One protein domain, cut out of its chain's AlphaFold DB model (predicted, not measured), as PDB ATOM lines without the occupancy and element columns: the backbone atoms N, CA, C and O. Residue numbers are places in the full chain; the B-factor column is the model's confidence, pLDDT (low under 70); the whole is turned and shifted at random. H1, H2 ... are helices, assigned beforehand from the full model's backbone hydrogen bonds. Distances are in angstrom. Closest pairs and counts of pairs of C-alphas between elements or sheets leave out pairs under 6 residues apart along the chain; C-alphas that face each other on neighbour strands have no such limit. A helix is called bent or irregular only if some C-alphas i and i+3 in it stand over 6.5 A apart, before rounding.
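AT A GLANCE: This is residues 56 to 143 of the 151 residues of an uncharacterized protein of Actinomyces sp. HMSC065F11 (UniProt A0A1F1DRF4). Two long helices, H1 and H2, fold back on each other past a kink in H1, and H4 crosses both; short H3 and H5 sit toward opposite ends of H4. The printed part has 88 residues with five named helices, H1 to H5 in order, all helix, compact, with a radius of gyration of the C-alphas of 12.3 A and spans of 33 by 31 by 23 A.

IN THESE COORDINATES: H1, residues 56 to 81, begins at C-alpha 56 (-42.366, -15.598, 19.643), measures 27.5 A and has a kink of 117 degrees near residue 75; it is irregular, C-alphas 74 and 77 being 9.5 A apart. H2, residues 83 to 101, 27.6 A, is irregular too: C-alphas 84 and 87 are 7.1 A apart. H3 is residues 106 to 113, 10.4 A; H4 117 to 129, 18.4 A; H5 133 to 141, 11.6 A, ending at C-alpha 141 (-44.437, -38.602, 24.540).

HOW THE PARTS SIT: The hub, H2, touches H4 at a steep tilt of 63 degrees, closest C-alphas Ala 93 and Ala 124, 4.2 A. H2 touches H1 at Tyr 92 and Leu 64, closest C-alphas, 6.3 A. Every O i to N i+4 pair is within hydrogen-bond range in H3, H4 and H5; 17 of 22 in H1, 13 of 15 in H2.

THE WHOLE: The printed part has no cut, and its links are tight. Residues 139 to 143 are among those with pLDDT under 70.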
ATOM      1  N   GLY A  56     -43.798 -15.335  19.485       66.44
ATOM      2  CA  GLY A  56     -42.366 -15.598  19.643       66.44
ATOM      3  C   GLY A  56     -41.890 -16.958  19.112       66.44
ATOM      4  O   GLY A  56     -40.774 -17.039  18.615       66.44
ATOM      5  N   HIS A  57     -42.707 -18.016  19.158       74.31
ATOM      6  CA  HIS A  57     -42.313 -19.343  18.664       74.31
ATOM      7  C   HIS A  57     -42.221 -19.402  17.142       74.31
ATOM      8  O   HIS A  57     -41.319 -20.039  16.616       74.31
ATOM      9  N   ALA A  58     -43.107 -18.725  16.417       74.12
ATOM     10  CA  ALA A  58     -42.997 -18.698  14.962       74.12
ATOM     11  C   ALA A  58     -41.928 -17.727  14.465       74.12
ATOM     12  O   ALA A  58     -41.272 -18.030  13.472       74.12
ATOM     13  N   GLU A  59     -41.723 -16.588  15.135       79.75
ATOM     14  CA  GLU A  59     -40.581 -15.718  14.824       79.75
ATOM     15  C   GLU A  59     -39.267 -16.472  15.049       79.75
ATOM     16  O   GLU A  59     -38.359 -16.408  14.218       79.75
ATOM     17  N   LEU A  60     -39.198 -17.263  16.124       85.25
ATOM     18  CA  LEU A  60     -38.095 -18.180  16.366       85.25
ATOM     19  C   LEU A  60     -37.994 -19.245  15.267       85.25
ATOM     20  O   LEU A  60     -36.909 -19.431  14.732       85.25
ATOM     21  N   PHE A  61     -39.097 -19.888  14.875       87.81
ATOM     22  CA  PHE A  61     -39.093 -20.922  13.837       87.81
ATOM     23  C   PHE A  61     -38.585 -20.387  12.490       87.81
ATOM     24  O   PHE A  61     -37.703 -20.995  11.891       87.81
ATOM     25  N   GLN A  62     -39.043 -19.207  12.055       89.56
ATOM     26  CA  GLN A  62     -38.530 -18.540  10.848       89.56
ATOM     27  C   GLN A  62     -37.061 -18.150  10.957       89.56
ATOM     28  O   GLN A  62     -36.294 -18.361  10.017       89.56
ATOM     29  N   SER A  63     -36.663 -17.593  12.099       91.81
ATOM     30  CA  SER A  63     -35.275 -17.205  12.345       91.81
ATOM     31  C   SER A  63     -34.336 -18.416  12.313       91.81
ATOM     32  O   SER A  63     -33.292 -18.373  11.660       91.81
ATOM     33  N   LEU A  64     -34.729 -19.516  12.963       95.06
ATOM     34  CA  LEU A  64     -33.986 -20.773  12.964       95.06
ATOM     35  C   LEU A  64     -33.920 -21.374  11.564       95.06
ATOM     36  O   LEU A  64     -32.822 -21.705  11.127       95.06
ATOM     37  N   HIS A  65     -35.045 -21.433  10.839       95.19
ATOM     38  CA  HIS A  65     -35.087 -21.943   9.467       95.19
ATOM     39  C   HIS A  65     -34.057 -21.231   8.583       95.19
ATOM     40  O   HIS A  65     -33.166 -21.860   8.017       95.19
ATOM     41  N   ALA A  66     -34.108 -19.897   8.542       94.81
ATOM     42  CA  ALA A  66     -33.206 -19.097   7.719       94.81
ATOM     43  C   ALA A  66     -31.737 -19.214   8.162       94.81
ATOM     44  O   ALA A  66     -30.834 -19.276   7.326       94.81
ATOM     45  N   ARG A  67     -31.478 -19.238   9.477       95.81
ATOM     46  CA  ARG A  67     -30.120 -19.368  10.026       95.81
ATOM     47  C   ARG A  67     -29.504 -20.721   9.682       95.81
ATOM     48  O   ARG A  67     -28.344 -20.757   9.277       95.81
ATOM     49  N   LEU A  68     -30.249 -21.804   9.880       96.00
ATOM     50  CA  LEU A  68     -29.756 -23.166   9.698       96.00
ATOM     51  C   LEU A  68     -29.622 -23.526   8.222       96.00
ATOM     52  O   LEU A  68     -28.603 -24.095   7.846       96.00
ATOM     53  N   LEU A  69     -30.576 -23.119   7.378       95.12
ATOM     54  CA  LEU A  69     -30.482 -23.328   5.932       95.12
ATOM     55  C   LEU A  69     -29.233 -22.646   5.363       95.12
ATOM     56  O   LEU A  69     -28.427 -23.275   4.686       95.12
ATOM     57  N   LYS A  70     -28.988 -21.388   5.749       94.88
ATOM     58  CA  LYS A  70     -27.766 -20.674   5.364       94.88
ATOM     59  C   LYS A  70     -26.495 -21.360   5.878       94.88
ATOM     60  O   LYS A  70     -25.462 -21.328   5.207       94.88
ATOM     61  N   ALA A  71     -26.534 -21.935   7.078       93.50
ATOM     62  CA  ALA A  71     -25.397 -22.660   7.633       93.50
ATOM     63  C   ALA A  71     -25.126 -23.957   6.851       93.50
ATOM     64  O   ALA A  71     -23.977 -24.197   6.494       93.50
ATOM     65  N   LEU A  72     -26.167 -24.718   6.499       92.31
ATOM     66  CA  LEU A  72     -26.067 -25.879   5.609       92.31
ATOM     67  C   LEU A  72     -25.514 -25.497   4.231       92.31
ATOM     68  O   LEU A  72     -24.611 -26.156   3.731       92.31
ATOM     69  N   GLU A  73     -25.974 -24.396   3.635       93.25
ATOM     70  CA  GLU A  73     -25.442 -23.907   2.354       93.25
ATOM     71  C   GLU A  73     -23.957 -23.512   2.435       93.25
ATOM     72  O   GLU A  73     -23.221 -23.639   1.458       93.25
ATOM     73  N   THR A  74     -23.515 -23.005   3.592       94.94
ATOM     74  CA  THR A  74     -22.149 -22.493   3.785       94.94
ATOM     75  C   THR A  74     -21.159 -23.597   4.146       94.94
ATOM     76  O   THR A  74     -20.031 -23.592   3.653       94.94
ATOM     77  N   TYR A  75     -21.561 -24.508   5.029       91.50
ATOM     78  CA  TYR A  75     -20.681 -25.497   5.656       91.50
ATOM     79  C   TYR A  75     -20.986 -26.937   5.216       91.50
ATOM     80  O   TYR A  75     -20.203 -27.837   5.507       91.50
ATOM     81  N   GLY A  76     -22.089 -27.174   4.499       89.25
ATOM     82  CA  GLY A  76     -22.534 -28.519   4.135       89.25
ATOM     83  C   GLY A  76     -22.714 -29.403   5.368       89.25
ATOM     84  O   GLY A  76     -23.153 -28.938   6.421       89.25
ATOM     85  N   ASP A  77     -22.308 -30.664   5.255       84.44
ATOM     86  CA  ASP A  77     -22.437 -31.663   6.324       84.44
ATOM     87  C   ASP A  77     -21.584 -31.341   7.566       84.44
ATOM     88  O   ASP A  77     -21.871 -31.823   8.664       84.44
ATOM     89  N   GLU A  78     -20.546 -30.499   7.438       87.69
ATOM     90  CA  GLU A  78     -19.706 -30.088   8.576       87.69
ATOM     91  C   GLU A  78     -20.498 -29.284   9.614       87.69
ATOM     92  O   GLU A  78     -20.117 -29.248  10.787       87.69
ATOM     93  N   VAL A  79     -21.639 -28.702   9.219       89.12
ATOM     94  CA  VAL A  79     -22.524 -27.948  10.114       89.12
ATOM     95  C   VAL A  79     -22.986 -28.779  11.315       89.12
ATOM     96  O   VAL A  79     -23.180 -28.237  12.402       89.12
ATOM     97  N   MET A  80     -23.099 -30.101  11.151       84.44
ATOM     98  CA  MET A  80     -23.538 -31.028  12.198       84.44
ATOM     99  C   MET A  80     -22.492 -31.224  13.299       84.44
ATOM    100  O   MET A  80     -22.813 -31.706  14.381       84.44
ATOM    101  N   GLN A  81     -21.240 -30.839  13.047       87.81
ATOM    102  CA  GLN A  81     -20.155 -30.894  14.028       87.81
ATOM    103  C   GLN A  81     -19.976 -29.557  14.770       87.81
ATOM    104  O   GLN A  81     -19.160 -29.459  15.689       87.81
ATOM    105  N   MET A  82     -20.729 -28.520  14.387       89.62
ATOM    106  CA  MET A  82     -20.636 -27.182  14.968       89.62
ATOM    107  C   MET A  82     -21.490 -27.081  16.236       89.62
ATOM    108  O   MET A  82     -22.708 -26.897  16.187       89.62
ATOM    109  N   SER A  83     -20.835 -27.151  17.396       88.44
ATOM    110  CA  SER A  83     -21.488 -27.088  18.716       88.44
ATOM    111  C   SER A  83     -22.375 -25.849  18.924       88.44
ATOM    112  O   SER A  83     -23.372 -25.896  19.638       88.44
ATOM    113  N   GLU A  84     -22.058 -24.729  18.272       90.81
ATOM    114  CA  GLU A  84     -22.811 -23.475  18.352       90.81
ATOM    115  C   GLU A  84     -24.149 -23.490  17.588       90.81
ATOM    116  O   GLU A  84     -24.956 -22.559  17.728       90.81
ATOM    117  N   LEU A  85     -24.377 -24.516  16.761       92.19
ATOM    118  CA  LEU A  85     -25.605 -24.732  15.995       92.19
ATOM    119  C   LEU A  85     -26.429 -25.912  16.510       92.19
ATOM    120  O   LEU A  85     -27.614 -25.980  16.192       92.19
ATOM    121  N   GLU A  86     -25.859 -26.775  17.354       91.12
ATOM    122  CA  GLU A  86     -26.537 -27.959  17.894       91.12
ATOM    123  C   GLU A  86     -27.891 -27.610  18.529       91.12
ATOM    124  O   GLU A  86     -28.927 -28.153  18.146       91.12
ATOM    125  N   GLN A  87     -27.911 -26.633  19.444       91.19
ATOM    126  CA  GLN A  87     -29.154 -26.215  20.095       91.19
ATOM    127  C   GLN A  87     -30.159 -25.624  19.099       91.19
ATOM    128  O   GLN A  87     -31.358 -25.830  19.239       91.19
ATOM    129  N   ALA A  88     -29.685 -24.921  18.067       93.81
ATOM    130  CA  ALA A  88     -30.559 -24.335  17.058       93.81
ATOM    131  C   ALA A  88     -31.263 -25.419  16.223       93.81
ATOM    132  O   ALA A  88     -32.459 -25.294  15.964       93.81
ATOM    133  N   PHE A  89     -30.557 -26.494  15.854       93.88
ATOM    134  CA  PHE A  89     -31.161 -27.660  15.203       93.88
ATOM    135  C   PHE A  89     -32.179 -28.360  16.116       93.88
ATOM    136  O   PHE A  89     -33.289 -28.661  15.676       93.88
ATOM    137  N   LYS A  90     -31.852 -28.552  17.401       91.44
ATOM    138  CA  LYS A  90     -32.768 -29.159  18.383       91.44
ATOM    139  C   LYS A  90     -34.045 -28.343  18.590       91.44
ATOM    140  O   LYS A  90     -35.147 -28.898  18.585       91.44
ATOM    141  N   ASP A  91     -33.911 -27.026  18.730       91.56
ATOM    142  CA  ASP A  91     -35.044 -26.109  18.877       91.56
ATOM    143  C   ASP A  91     -35.922 -26.123  17.616       91.56
ATOM    144  O   ASP A  91     -37.150 -26.139  17.709       91.56
ATOM    145  N   TYR A  92     -35.306 -26.179  16.430       93.62
ATOM    146  CA  TYR A  92     -36.027 -26.266  15.163       93.62
ATOM    147  C   TYR A  92     -36.842 -27.562  15.050       93.62
ATOM    148  O   TYR A  92     -38.035 -27.516  14.738       93.62
ATOM    149  N   ALA A  93     -36.223 -28.711  15.340       90.75
ATOM    150  CA  ALA A  93     -36.895 -30.009  15.319       90.75
ATOM    151  C   ALA A  93     -38.044 -30.074  16.336       90.75
ATOM    152  O   ALA A  93     -39.132 -30.540  16.002       90.75
ATOM    153  N   THR A  94     -37.846 -29.520  17.536       88.75
ATOM    154  CA  THR A  94     -38.890 -29.421  18.570       88.75
ATOM    155  C   THR A  94     -40.088 -28.612  18.078       88.75
ATOM    156  O   THR A  94     -41.219 -29.084  18.148       88.75
ATOM    157  N   LEU A  95     -39.855 -27.426  17.507       87.12
ATOM    158  CA  LEU A  95     -40.929 -26.577  16.983       87.12
ATOM    159  C   LEU A  95     -41.687 -27.248  15.827       87.12
ATOM    160  O   LEU A  95     -42.916 -27.233  15.811       87.12
ATOM    161  N   SER A  96     -40.978 -27.875  14.884       88.00
ATOM    162  CA  SER A  96     -41.594 -28.626  13.779       88.00
ATOM    163  C   SER A  96     -42.427 -29.818  14.282       88.00
ATOM    164  O   SER A  96     -43.533 -30.088  13.789       88.00
ATOM    165  N   HIS A  97     -41.929 -30.514  15.306       85.44
ATOM    166  CA  HIS A  97     -42.629 -31.625  15.937       85.44
ATOM    167  C   HIS A  97     -43.885 -31.161  16.681       85.44
ATOM    168  O   HIS A  97     -44.950 -31.744  16.488       85.44
ATOM    169  N   ASP A  98     -43.807 -30.095  17.478       79.62
ATOM    170  CA  ASP A  98     -44.955 -29.542  18.207       79.62
ATOM    171  C   ASP A  98     -46.092 -29.146  17.256       79.62
ATOM    172  O   ASP A  98     -47.266 -29.406  17.532       79.62
ATOM    173  N   LEU A  99     -45.747 -28.590  16.089       77.38
ATOM    174  CA  LEU A  99     -46.716 -28.285  15.037       77.38
ATOM    175  C   LEU A  99     -47.367 -29.540  14.465       77.38
ATOM    176  O   LEU A  99     -48.593 -29.608  14.328       77.38
ATOM    177  N   SER A 100     -46.562 -30.563  14.203       79.25
ATOM    178  CA  SER A 100     -47.060 -31.862  13.753       79.25
ATOM    179  C   SER A 100     -47.968 -32.518  14.799       79.25
ATOM    180  O   SER A 100     -49.004 -33.086  14.445       79.25
ATOM    181  N   GLY A 101     -47.639 -32.383  16.087       71.38
ATOM    182  CA  GLY A 101     -48.406 -32.908  17.218       71.38
ATOM    183  C   GLY A 101     -49.813 -32.316  17.340       71.38
ATOM    184  O   GLY A 101     -50.725 -32.994  17.814       71.38
ATOM    185  N   VAL A 102     -50.023 -31.093  16.844       66.25
ATOM    186  CA  VAL A 102     -51.349 -30.454  16.762       66.25
ATOM    187  C   VAL A 102     -52.004 -30.587  15.381       66.25
ATOM    188  O   VAL A 102     -53.001 -29.924  15.103       66.25
ATOM    189  N   GLY A 103     -51.483 -31.466  14.518       65.69
ATOM    190  CA  GLY A 103     -52.081 -31.806  13.224       65.69
ATOM    191  C   GLY A 103     -51.630 -30.943  12.042       65.69
ATOM    192  O   GLY A 103     -52.207 -31.070  10.962       65.69
ATOM    193  N   ILE A 104     -50.609 -30.098  12.213       73.00
ATOM    194  CA  ILE A 104     -50.011 -29.302  11.134       73.00
ATOM    195  C   ILE A 104     -48.844 -30.098  10.551       73.00
ATOM    196  O   ILE A 104     -47.715 -30.044  11.045       73.00
ATOM    197  N   ASP A 105     -49.119 -30.868   9.504       76.44
ATOM    198  CA  ASP A 105     -48.066 -31.625   8.832       76.44
ATOM    199  C   ASP A 105     -47.045 -30.718   8.125       76.44
ATOM    200  O   ASP A 105     -47.261 -29.522   7.931       76.44
ATOM    201  N   VAL A 106     -45.904 -31.297   7.744       82.12
ATOM    202  CA  VAL A 106     -44.785 -30.578   7.110       82.12
ATOM    203  C   VAL A 106     -45.225 -29.780   5.881       82.12
ATOM    204  O   VAL A 106     -44.716 -28.687   5.648       82.12
ATOM    205  N   GLN A 107     -46.205 -30.275   5.120       79.25
ATOM    206  CA  GLN A 107     -46.727 -29.553   3.964       79.25
ATOM    207  C   GLN A 107     -47.455 -28.273   4.391       79.25
ATOM    208  O   GLN A 107     -47.220 -27.211   3.815       79.25
ATOM    209  N   ALA A 108     -48.291 -28.351   5.426       74.12
ATOM    210  CA  ALA A 108     -48.955 -27.181   5.986       74.12
ATOM    211  C   ALA A 108     -47.956 -26.200   6.626       74.12
ATOM    212  O   ALA A 108     -48.120 -24.987   6.492       74.12
ATOM    213  N   GLN A 109     -46.895 -26.700   7.268       80.81
ATOM    214  CA  GLN A 109     -45.809 -25.856   7.776       80.81
ATOM    215  C   GLN A 109     -45.099 -25.120   6.629       80.81
ATOM    216  O   GLN A 109     -44.952 -23.902   6.682       80.81
ATOM    217  N   ALA A 110     -44.735 -25.828   5.558       81.31
ATOM    218  CA  ALA A 110     -44.100 -25.248   4.378       81.31
ATOM    219  C   ALA A 110     -44.945 -24.125   3.770       81.31
ATOM    220  O   ALA A 110     -44.456 -23.015   3.573       81.31
ATOM    221  N   VAL A 111     -46.242 -24.365   3.566       75.00
ATOM    222  CA  VAL A 111     -47.163 -23.347   3.041       75.00
ATOM    223  C   VAL A 111     -47.296 -22.163   4.001       75.00
ATOM    224  O   VAL A 111     -47.189 -21.016   3.574       75.00
ATOM    225  N   GLY A 112     -47.508 -22.420   5.294       72.88
ATOM    226  CA  GLY A 112     -47.761 -21.370   6.285       72.88
ATOM    227  C   GLY A 112     -46.580 -20.450   6.539       72.88
ATOM    228  O   GLY A 112     -46.761 -19.260   6.802       72.88
ATOM    229  N   PHE A 113     -45.374 -20.996   6.451       77.94
ATOM    230  CA  PHE A 113     -44.148 -20.253   6.691       77.94
ATOM    231  C   PHE A 113     -43.427 -19.827   5.405       77.94
ATOM    232  O   PHE A 113     -42.492 -19.031   5.482       77.94
ATOM    233  N   GLY A 114     -43.886 -20.288   4.237       79.00
ATOM    234  CA  GLY A 114     -43.258 -20.014   2.945       79.00
ATOM    235  C   GLY A 114     -41.913 -20.723   2.773       79.00
ATOM    236  O   GLY A 114     -40.993 -20.147   2.197       79.00
ATOM    237  N   PHE A 115     -41.786 -21.932   3.317       88.00
ATOM    238  CA  PHE A 115     -40.584 -22.762   3.231       88.00
ATOM    239  C   PHE A 115     -40.727 -23.835   2.150       88.00
ATOM    240  O   PHE A 115     -41.843 -24.186   1.760       88.00
ATOM    241  N   GLU A 116     -39.609 -24.424   1.733       91.00
ATOM    242  CA  GLU A 116     -39.633 -25.665   0.962       91.00
ATOM    243  C   GLU A 116     -39.838 -26.869   1.902       91.00
ATOM    244  O   GLU A 116     -39.159 -26.973   2.931       91.00
ATOM    245  N   PRO A 117     -40.740 -27.821   1.586       88.44
ATOM    246  CA  PRO A 117     -40.972 -28.989   2.438       88.44
ATOM    247  C   PRO A 117     -39.705 -29.815   2.703       88.44
ATOM    248  O   PRO A 117     -39.521 -30.320   3.810       88.44
ATOM    249  N   SER A 118     -38.820 -29.939   1.707       93.19
ATOM    250  CA  SER A 118     -37.538 -30.651   1.834       93.19
ATOM    251  C   SER A 118     -36.618 -30.034   2.878       93.19
ATOM    252  O   SER A 118     -35.903 -30.760   3.568       93.19
ATOM    253  N   ASP A 119     -36.659 -28.713   3.019       93.81
ATOM    254  CA  ASP A 119     -35.802 -27.991   3.955       93.81
ATOM    255  C   ASP A 119     -36.299 -28.223   5.377       93.81
ATOM    256  O   ASP A 119     -35.507 -28.446   6.288       93.81
ATOM    257  N   ILE A 120     -37.623 -28.271   5.568       91.25
ATOM    258  CA  ILE A 120     -38.211 -28.630   6.861       91.25
ATOM    259  C   ILE A 120     -37.809 -30.045   7.267       91.25
ATOM    260  O   ILE A 120     -37.404 -30.231   8.412       91.25
ATOM    261  N   PHE A 121     -37.900 -31.017   6.352       89.81
ATOM    262  CA  PHE A 121     -37.490 -32.394   6.633       89.81
ATOM    263  C   PHE A 121     -36.012 -32.475   6.996       89.81
ATOM    264  O   PHE A 121     -35.698 -32.960   8.075       89.81
ATOM    265  N   THR A 122     -35.136 -31.936   6.146       91.94
ATOM    266  CA  THR A 122     -33.683 -31.957   6.368       91.94
ATOM    267  C   THR A 122     -33.323 -31.338   7.717       91.94
ATOM    268  O   THR A 122     -32.643 -31.954   8.527       91.94
ATOM    269  N   LEU A 123     -33.819 -30.131   8.000       93.75
ATOM    270  CA  LEU A 123     -33.493 -29.421   9.236       93.75
ATOM    271  C   LEU A 123     -34.051 -30.113  10.487       93.75
ATOM    272  O   LEU A 123     -33.390 -30.117  11.526       93.75
ATOM    273  N   ALA A 124     -35.259 -30.679  10.405       91.19
ATOM    274  CA  ALA A 124     -35.855 -31.407  11.520       91.19
ATOM    275  C   ALA A 124     -35.138 -32.743  11.772       91.19
ATOM    276  O   ALA A 124     -34.875 -33.060  12.926       91.19
ATOM    277  N   GLU A 125     -34.773 -33.477  10.718       90.19
ATOM    278  CA  GLU A 125     -34.011 -34.730  10.801       90.19
ATOM    279  C   GLU A 125     -32.628 -34.492  11.413       90.19
ATOM    280  O   GLU A 125     -32.280 -35.137  12.398       90.19
ATOM    281  N   CYS A 126     -31.903 -33.468  10.947       90.38
ATOM    282  CA  CYS A 126     -30.645 -33.045  11.560       90.38
ATOM    283  C   CYS A 126     -30.799 -32.749  13.062       90.38
ATOM    284  O   CYS A 126     -29.940 -33.109  13.863       90.38
ATOM    285  N   GLY A 127     -31.885 -32.086  13.466       88.19
ATOM    286  CA  GLY A 127     -32.151 -31.823  14.881       88.19
ATOM    287  C   GLY A 127     -32.451 -33.083  15.685       88.19
ATOM    288  O   GLY A 127     -31.931 -33.206  16.792       88.19
ATOM    289  N   SER A 128     -33.235 -34.010  15.135       86.25
ATOM    290  CA  SER A 128     -33.523 -35.306  15.758       86.25
ATOM    291  C   SER A 128     -32.262 -36.154  15.933       86.25
ATOM    292  O   SER A 128     -32.027 -36.644  17.031       86.25
ATOM    293  N   ASP A 129     -31.383 -36.214  14.931       87.88
ATOM    294  CA  ASP A 129     -30.116 -36.960  15.006       87.88
ATOM    295  C   ASP A 129     -29.180 -36.469  16.127       87.88
ATOM    296  O   ASP A 129     -28.319 -37.207  16.612       87.88
ATOM    297  N   LEU A 130     -29.333 -35.209  16.545       85.88
ATOM    298  CA  LEU A 130     -28.562 -34.603  17.632       85.88
ATOM    299  C   LEU A 130     -29.207 -34.800  19.013       85.88
ATOM    300  O   LEU A 130     -28.570 -34.523  20.035       85.88
ATOM    301  N   MET A 131     -30.470 -35.221  19.071       86.69
ATOM    302  CA  MET A 131     -31.183 -35.464  20.321       86.69
ATOM    303  C   MET A 131     -30.779 -36.806  20.931       86.69
ATOM    304  O   MET A 131     -30.523 -37.797  20.255       86.69
ATOM    305  N   SER A 132     -30.736 -36.850  22.256       82.94
ATOM    306  CA  SER A 132     -30.663 -38.111  22.984       82.94
ATOM    307  C   SER A 132     -31.990 -38.869  22.890       82.94
ATOM    308  O   SER A 132     -33.061 -38.267  22.796       82.94
ATOM    309  N   GLU A 133     -31.946 -40.195  23.050       75.12
ATOM    310  CA  GLU A 133     -33.152 -41.043  23.081       75.12
ATOM    311  C   GLU A 133     -34.200 -40.558  24.104       75.12
ATOM    312  O   GLU A 133     -35.402 -40.749  23.924       75.12
ATOM    313  N   GLN A 134     -33.767 -39.920  25.196       73.00
ATOM    314  CA  GLN A 134     -34.658 -39.378  26.221       73.00
ATOM    315  C   GLN A 134     -35.344 -38.072  25.779       73.00
ATOM    316  O   GLN A 134     -36.507 -37.840  26.126       73.00
ATOM    317  N   GLU A 135     -34.653 -37.226  25.016       77.12
ATOM    318  CA  GLU A 135     -35.218 -36.011  24.416       77.12
ATOM    319  C   GLU A 135     -36.231 -36.379  23.323       77.12
ATOM    320  O   GLU A 135     -37.355 -35.873  23.336       77.12
ATOM    321  N   GLU A 136     -35.907 -37.356  22.472       70.44
ATOM    322  CA  GLU A 136     -36.836 -37.881  21.465       70.44
ATOM    323  C   GLU A 136     -38.082 -38.513  22.094       70.44
ATOM    324  O   GLU A 136     -39.206 -38.235  21.681       70.44
ATOM    325  N   GLN A 137     -37.922 -39.327  23.143       66.19
ATOM    326  CA  GLN A 137     -39.060 -39.903  23.867       66.19
ATOM    327  C   GLN A 137     -39.933 -38.839  24.530       66.19
ATOM    328  O   GLN A 137     -41.140 -39.039  24.668       66.19
ATOM    329  N   THR A 138     -39.344 -37.717  24.943       70.56
ATOM    330  CA  THR A 138     -40.098 -36.589  25.491       70.56
ATOM    331  C   THR A 138     -40.940 -35.942  24.396       70.56
ATOM    332  O   THR A 138     -42.140 -35.768  24.600       70.56
ATOM    333  N   LEU A 139     -40.365 -35.693  23.216       65.44
ATOM    334  CA  LEU A 139     -41.088 -35.164  22.054       65.44
ATOM    335  C   LEU A 139     -42.212 -36.104  21.606       65.44
ATOM    336  O   LEU A 139     -43.375 -35.706  21.564       65.44
ATOM    337  N   LEU A 140     -41.906 -37.385  21.393       63.44
ATOM    338  CA  LEU A 140     -42.884 -38.406  20.999       63.44
ATOM    339  C   LEU A 140     -43.937 -38.674  22.096       63.44
ATOM    340  O   LEU A 140     -45.068 -39.080  21.814       63.44
ATOM    341  N   GLY A 141     -43.586 -38.430  23.362       51.50
ATOM    342  CA  GLY A 141     -44.437 -38.602  24.540       51.50
ATOM    343  C   GLY A 141     -45.527 -37.538  24.709       51.50
ATOM    344  O   GLY A 141     -46.542 -37.819  25.356       51.50
ATOM    345  N   PHE A 142     -45.387 -36.364  24.077       46.66
ATOM    346  CA  PHE A 142     -46.447 -35.344  23.994       46.66
ATOM    347  C   PHE A 142     -47.609 -35.744  23.059       46.66
ATOM    348  O   PHE A 142     -48.628 -35.059  23.013       46.66
ATOM    349  N   GLY A 143     -47.539 -36.916  22.416       38.81
ATOM    350  CA  GLY A 143     -48.653 -37.554  21.705       38.81
ATOM    351  C   GLY A 143     -49.757 -38.157  22.595       38.81
ATOM    352  O   GLY A 143     -50.658 -38.822  22.079       38.81
TER     353      GLY A 143